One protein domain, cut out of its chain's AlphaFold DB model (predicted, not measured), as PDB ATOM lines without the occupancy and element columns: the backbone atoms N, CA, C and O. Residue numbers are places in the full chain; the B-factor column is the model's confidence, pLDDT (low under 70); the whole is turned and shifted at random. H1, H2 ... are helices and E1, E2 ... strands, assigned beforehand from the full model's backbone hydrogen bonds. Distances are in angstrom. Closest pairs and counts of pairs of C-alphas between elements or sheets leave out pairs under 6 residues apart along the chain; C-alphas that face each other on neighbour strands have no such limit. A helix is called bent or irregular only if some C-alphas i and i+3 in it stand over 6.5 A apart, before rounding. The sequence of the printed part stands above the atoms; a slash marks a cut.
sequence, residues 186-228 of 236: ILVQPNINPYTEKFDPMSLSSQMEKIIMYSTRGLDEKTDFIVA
ATOM      1  N   ILE A 186     -45.499 -74.667 139.544       93.56
ATOM      2  CA  ILE A 186     -46.750 -74.078 140.023       93.56
ATOM      3  C   ILE A 186     -46.932 -74.447 141.495       93.56
ATOM      4  O   ILE A 186     -47.183 -75.605 141.830       93.56
ATOM      5  N   LEU A 187     -46.833 -73.454 142.383       92.62
ATOM      6  CA  LEU A 187     -47.146 -73.611 143.804       92.62
ATOM      7  C   LEU A 187     -48.608 -73.234 144.064       92.62
ATOM      8  O   LEU A 187     -49.004 -72.076 143.926       92.62
ATOM      9  N   VAL A 188     -49.417 -74.211 144.464       91.94
ATOM     10  CA  VAL A 188     -50.855 -74.031 144.668       91.94
ATOM     11  C   VAL A 188     -51.141 -73.696 146.128       91.94
ATOM     12  O   VAL A 188     -50.793 -74.457 147.026       91.94
ATOM     13  N   GLN A 189     -51.846 -72.592 146.382       89.94
ATOM     14  CA  GLN A 189     -52.282 -72.210 147.726       89.94
ATOM     15  C   GLN A 189     -53.794 -71.923 147.730       89.94
ATOM     16  O   GLN A 189     -54.215 -70.806 147.434       89.94
ATOM     17  N   PRO A 190     -54.647 -72.907 148.076       85.56
ATOM     18  CA  PRO A 190     -56.102 -72.780 147.954       85.56
ATOM     19  C   PRO A 190     -56.744 -71.877 149.024       85.56
ATOM     20  O   PRO A 190     -57.957 -71.676 148.985       85.56
ATOM     21  N   ASN A 191     -55.947 -71.343 149.963       87.19
ATOM     22  CA  ASN A 191     -56.366 -70.456 151.054       87.19
ATOM     23  C   ASN A 191     -57.567 -70.997 151.859       87.19
ATOM     24  O   ASN A 191     -58.563 -70.309 152.066       87.19
ATOM     25  N   ILE A 192     -57.486 -72.267 152.264       83.75
ATOM     26  CA  ILE A 192     -58.543 -72.958 153.014       83.75
ATOM     27  C   ILE A 192     -58.403 -72.629 154.496       83.75
ATOM     28  O   ILE A 192     -57.312 -72.756 155.058       83.75
ATOM     29  N   ASN A 193     -59.506 -72.241 155.139       82.19
ATOM     30  CA  ASN A 193     -59.497 -71.924 156.561       82.19
ATOM     31  C   ASN A 193     -59.266 -73.197 157.407       82.19
ATOM     32  O   ASN A 193     -60.081 -74.126 157.353       82.19
ATOM     33  N   PRO A 194     -58.196 -73.258 158.224       78.56
ATOM     34  CA  PRO A 194     -57.857 -74.454 158.990       78.56
ATOM     35  C   PRO A 194     -58.838 -74.766 160.129       78.56
ATOM     36  O   PRO A 194     -58.877 -75.905 160.583       78.56
ATOM     37  N   TYR A 195     -59.624 -73.786 160.586       75.31
ATOM     38  CA  TYR A 195     -60.529 -73.924 161.732       75.31
ATOM     39  C   TYR A 195     -61.966 -74.252 161.334       75.31
ATOM     40  O   TYR A 195     -62.672 -74.905 162.097       75.31
ATOM     41  N   THR A 196     -62.409 -73.776 160.169       78.50
ATOM     42  CA  THR A 196     -63.816 -73.873 159.749       78.50
ATOM     43  C   THR A 196     -64.034 -74.747 158.522       78.50
ATOM     44  O   THR A 196     -65.138 -75.241 158.347       78.50
ATOM     45  N   GLU A 197     -63.022 -74.929 157.667       74.56
ATOM     46  CA  GLU A 197     -63.195 -75.580 156.358       74.56
ATOM     47  C   GLU A 197     -62.351 -76.852 156.202       74.56
ATOM     48  O   GLU A 197     -62.830 -77.826 155.633       74.56
ATOM     49  N   LYS A 198     -61.112 -76.877 156.711       70.50
ATOM     50  CA  LYS A 198     -60.111 -77.914 156.377       70.50
ATOM     51  C   LYS A 198     -60.483 -79.352 156.776       70.50
ATOM     52  O   LYS A 198     -60.015 -80.286 156.135       70.50
ATOM     53  N   PHE A 199     -61.292 -79.535 157.819       71.44
ATOM     54  CA  PHE A 199     -61.666 -80.861 158.343       71.44
ATOM     55  C   PHE A 199     -63.168 -81.155 158.248       71.44
ATOM     56  O   PHE A 199     -63.635 -82.124 158.844       71.44
ATOM     57  N   ASP A 200     -63.925 -80.334 157.518       75.62
ATOM     58  CA  ASP A 200     -65.317 -80.644 157.195       75.62
ATOM     59  C   ASP A 200     -65.347 -81.677 156.049       75.62
ATOM     60  O   ASP A 200     -64.884 -81.372 154.948       75.62
ATOM     61  N   PRO A 201     -65.893 -82.892 156.244       67.62
ATOM     62  CA  PRO A 201     -65.990 -83.890 155.177       67.62
ATOM     63  C   PRO A 201     -66.727 -83.382 153.927       67.62
ATOM     64  O   PRO A 201     -66.451 -83.846 152.820       67.62
ATOM     65  N   MET A 202     -67.634 -82.412 154.085       63.19
ATOM     66  CA  MET A 202     -68.385 -81.808 152.981       63.19
ATOM     67  C   MET A 202     -67.542 -80.838 152.138       63.19
ATOM     68  O   MET A 202     -67.942 -80.497 151.024       63.19
ATOM     69  N   SER A 203     -66.375 -80.399 152.625       74.25
ATOM     70  CA  SER A 203     -65.501 -79.442 151.935       74.25
ATOM     71  C   SER A 203     -64.450 -80.105 151.038       74.25
ATOM     72  O   SER A 203     -63.842 -79.416 150.218       74.25
ATOM     73  N   LEU A 204     -64.266 -81.430 151.127       78.06
ATOM     74  CA  LEU A 204     -63.224 -82.175 150.408       78.06
ATOM     75  C   LEU A 204     -63.269 -81.948 148.893       78.06
ATOM     76  O   LEU A 204     -62.271 -81.554 148.288       78.06
ATOM     77  N   SER A 205     -64.433 -82.156 148.280       81.44
ATOM     78  CA  SER A 205     -64.612 -81.977 146.836       81.44
ATOM     79  C   SER A 205     -64.323 -80.532 146.427       81.44
ATOM     80  O   SER A 205     -63.606 -80.292 145.461       81.44
ATOM     81  N   SER A 206     -64.787 -79.566 147.228       84.00
ATOM     82  CA  SER A 206     -64.543 -78.135 147.009       84.00
ATOM     83  C   SER A 206     -63.057 -77.774 147.129       84.00
ATOM     84  O   SER A 206     -62.538 -76.987 146.337       84.00
ATOM     85  N   GLN A 207     -62.340 -78.368 148.085       84.88
ATOM     86  CA  GLN A 207     -60.894 -78.218 148.239       84.88
ATOM     87  C   GLN A 207     -60.146 -78.760 147.016       84.88
ATOM     88  O   GLN A 207     -59.285 -78.064 146.474       84.88
ATOM     89  N   MET A 208     -60.481 -79.970 146.564       86.75
ATOM     90  CA  MET A 208     -59.848 -80.579 145.391       86.75
ATOM     91  C   MET A 208     -60.126 -79.773 144.121       86.75
ATOM     92  O   MET A 208     -59.198 -79.490 143.366       86.75
ATOM     93  N   GLU A 209     -61.366 -79.330 143.916       88.94
ATOM     94  CA  GLU A 209     -61.735 -78.465 142.793       88.94
ATOM     95  C   GLU A 209     -60.971 -77.141 142.817       88.94
ATOM     96  O   GLU A 209     -60.443 -76.730 141.785       88.94
ATOM     97  N   LYS A 210     -60.836 -76.494 143.985       88.75
ATOM     98  CA  LYS A 210     -60.014 -75.282 144.131       88.75
ATOM     99  C   LYS A 210     -58.562 -75.549 143.744       88.75
ATOM    100  O   LYS A 210     -57.988 -74.762 142.997       88.75
ATOM    101  N   ILE A 211     -57.967 -76.646 144.220       90.31
ATOM    102  CA  ILE A 211     -56.577 -77.006 143.903       90.31
ATOM    103  C   ILE A 211     -56.412 -77.238 142.398       90.31
ATOM    104  O   ILE A 211     -55.516 -76.645 141.799       90.31
ATOM    105  N   ILE A 212     -57.293 -78.021 141.768       90.88
ATOM    106  CA  ILE A 212     -57.259 -78.283 140.320       90.88
ATOM    107  C   ILE A 212     -57.431 -76.977 139.541       90.88
ATOM    108  O   ILE A 212     -56.623 -76.676 138.669       90.88
ATOM    109  N   MET A 213     -58.435 -76.171 139.888       91.81
ATOM    110  CA  MET A 213     -58.704 -74.889 139.238       91.81
ATOM    111  C   MET A 213     -57.508 -73.936 139.336       91.81
ATOM    112  O   MET A 213     -57.179 -73.269 138.360       91.81
ATOM    113  N   TYR A 214     -56.861 -73.827 140.499       90.94
ATOM    114  CA  TYR A 214     -55.685 -72.967 140.643       90.94
ATOM    115  C   TYR A 214     -54.465 -73.526 139.911       90.94
ATOM    116  O   TYR A 214     -53.700 -72.743 139.356       90.94
ATOM    117  N   SER A 215     -54.323 -74.852 139.849       90.88
ATOM    118  CA  SER A 215     -53.248 -75.511 139.099       90.88
ATOM    119  C   SER A 215     -53.362 -75.242 137.597       90.88
ATOM    120  O   SER A 215     -52.378 -74.899 136.954       90.88
ATOM    121  N   THR A 216     -54.567 -75.349 137.030       90.88
ATOM    122  CA  THR A 216     -54.777 -75.224 135.578       90.88
ATOM    123  C   THR A 216     -54.677 -73.793 135.057       90.88
ATOM    124  O   THR A 216     -54.436 -73.605 133.870       90.88
ATOM    125  N   ARG A 217     -54.816 -72.770 135.914       89.06
ATOM    126  CA  ARG A 217     -54.681 -71.355 135.511       89.06
ATOM    127  C   ARG A 217     -53.274 -70.973 135.059       89.06
ATOM    128  O   ARG A 217     -53.148 -70.053 134.259       89.06
ATOM    129  N   GLY A 218     -52.251 -71.614 135.619       82.19
ATOM    130  CA  GLY A 218     -50.847 -71.338 135.308       82.19
ATOM    131  C   GLY A 218     -50.185 -72.410 134.450       82.19
ATOM    132  O   GLY A 218     -48.991 -72.309 134.217       82.19
ATOM    133  N   LEU A 219     -50.930 -73.441 134.036       92.19
ATOM    134  CA  LEU A 219     -50.371 -74.617 133.380       92.19
ATOM    135  C   LEU A 219     -50.049 -74.336 131.912       92.19
ATOM    136  O   LEU A 219     -50.930 -73.942 131.144       92.19
ATOM    137  N   ASP A 220     -48.816 -74.626 131.517       90.62
ATOM    138  CA  ASP A 220     -48.365 -74.594 130.131       90.62
ATOM    139  C   ASP A 220     -47.424 -75.774 129.803       90.62
ATOM    140  O   ASP A 220     -47.153 -76.629 130.645       90.62
ATOM    141  N   GLU A 221     -46.937 -75.840 128.559       89.38
ATOM    142  CA  GLU A 221     -46.031 -76.908 128.099       89.38
ATOM    143  C   GLU A 221     -44.639 -76.870 128.757       89.38
ATOM    144  O   GLU A 221     -43.867 -77.815 128.592       89.38
ATOM    145  N   LYS A 222     -44.295 -75.789 129.464       91.25
ATOM    146  CA  LYS A 222     -42.996 -75.605 130.123       91.25
ATOM    147  C   LYS A 222     -43.024 -75.989 131.597       91.25
ATOM    148  O   LYS A 222     -41.964 -76.178 132.181       91.25
ATOM    149  N   THR A 223     -44.211 -76.127 132.182       92.19
ATOM    150  CA  THR A 223     -44.398 -76.498 133.584       92.19
ATOM    151  C   THR A 223     -43.865 -77.909 133.868       92.19
ATOM    152  O   THR A 223     -44.416 -78.898 133.385       92.19
ATOM    153  N   ASP A 224     -42.846 -78.017 134.724       93.44
ATOM    154  CA  ASP A 224     -42.250 -79.296 135.130       93.44
ATOM    155  C   ASP A 224     -42.949 -79.909 136.358       93.44
ATOM    156  O   ASP A 224     -43.095 -81.129 136.458       93.44
ATOM    157  N   PHE A 225     -43.385 -79.074 137.313       93.94
ATOM    158  CA  PHE A 225     -43.976 -79.535 138.576       93.94
ATOM    159  C   PHE A 225     -45.199 -78.720 139.011       93.94
ATOM    160  O   PHE A 225     -45.243 -77.496 138.896       93.94
ATOM    161  N   ILE A 226     -46.158 -79.411 139.634       93.25
ATOM    162  CA  ILE A 226     -47.269 -78.809 140.378       93.25
ATOM    163  C   ILE A 226     -47.146 -79.253 141.833       93.25
ATOM    164  O   ILE A 226     -47.176 -80.447 142.131       93.25
ATOM    165  N   VAL A 227     -47.012 -78.291 142.745       93.94
ATOM    166  CA  VAL A 227     -46.846 -78.540 144.179       93.94
ATOM    167  C   VAL A 227     -48.081 -78.045 144.921       93.94
ATOM    168  O   VAL A 227     -48.392 -76.855 144.925       93.94
ATOM    169  N   ALA A 228     -48.785 -78.975 145.561       91.94
ATOM    170  CA  ALA A 228     -49.939 -78.706 146.413       91.94
ATOM    171  C   ALA A 228     -49.530 -78.719 147.903       91.94
ATOM    172  O   ALA A 228     -48.518 -79.334 148.252       91.94
TER     173      ALA A 228
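AT A GLANCE: This is residues 186 to 228 of the 236 residues of an uncharacterized protein of Marinilabiliales bacterium (UniProt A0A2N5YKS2). What shape do these residues make? They make a slender, loose rod in which one long helix, H1, runs back beside an extended stretch with no named element, residues 186 to 200. At the other end of H1 the backbone turns once more, and the short strand E1 comes to lie side by side with the first residues, 186 to 187. What is the make-up? The printed part has 43 residues with one named helix and then one named strand, is mostly helix by class with under half of its residues in named elements, and has a radius of gyration of the C-alphas of 11.8 A and spans of 36 by 15 by 12 A.

IN THESE COORDINATES: Where does the printed part begin? C-alpha 186 is at (-46.750, -74.078, 140.023). Where is the helix? H1, residues 201 to 217, begins with C-alpha 201 at (-65.990, -83.890, 155.177) and measures 25.9 A from first to last C-alpha. It is irregular: C-alphas 202 and 205 are 7.2 A apart. Where is the strand? E1, residues 225 to 227, measures 6.4 A and ends with C-alpha 227 at (-46.846, -78.540, 144.179).

HOW THE PARTS SIT: What does E1 pair with? It pairs with no named strand, but residues 186 to 187 pair with its residues 226 to 227, parallel. How near is H1 to E1? Their closest C-alphas, those of Ser 215 and Ile 226, are 6.9 A apart, and their centres 14.8 A. How is the backbone of H1 formed? Of its O i to N i+4 pairs, 11 of 13 are within hydrogen-bond range.

THE WHOLE: How large is it? The two C-alphas farthest apart, those of Tyr 195 and Glu 221, are 36.7 A apart. Is it continuous? The printed part has no cut, and the link from H1 to E1, 7 residues, is short. Where is confidence low? The mean pLDDT of the printed part is 85.3, and residues 201 to 202 are under 70.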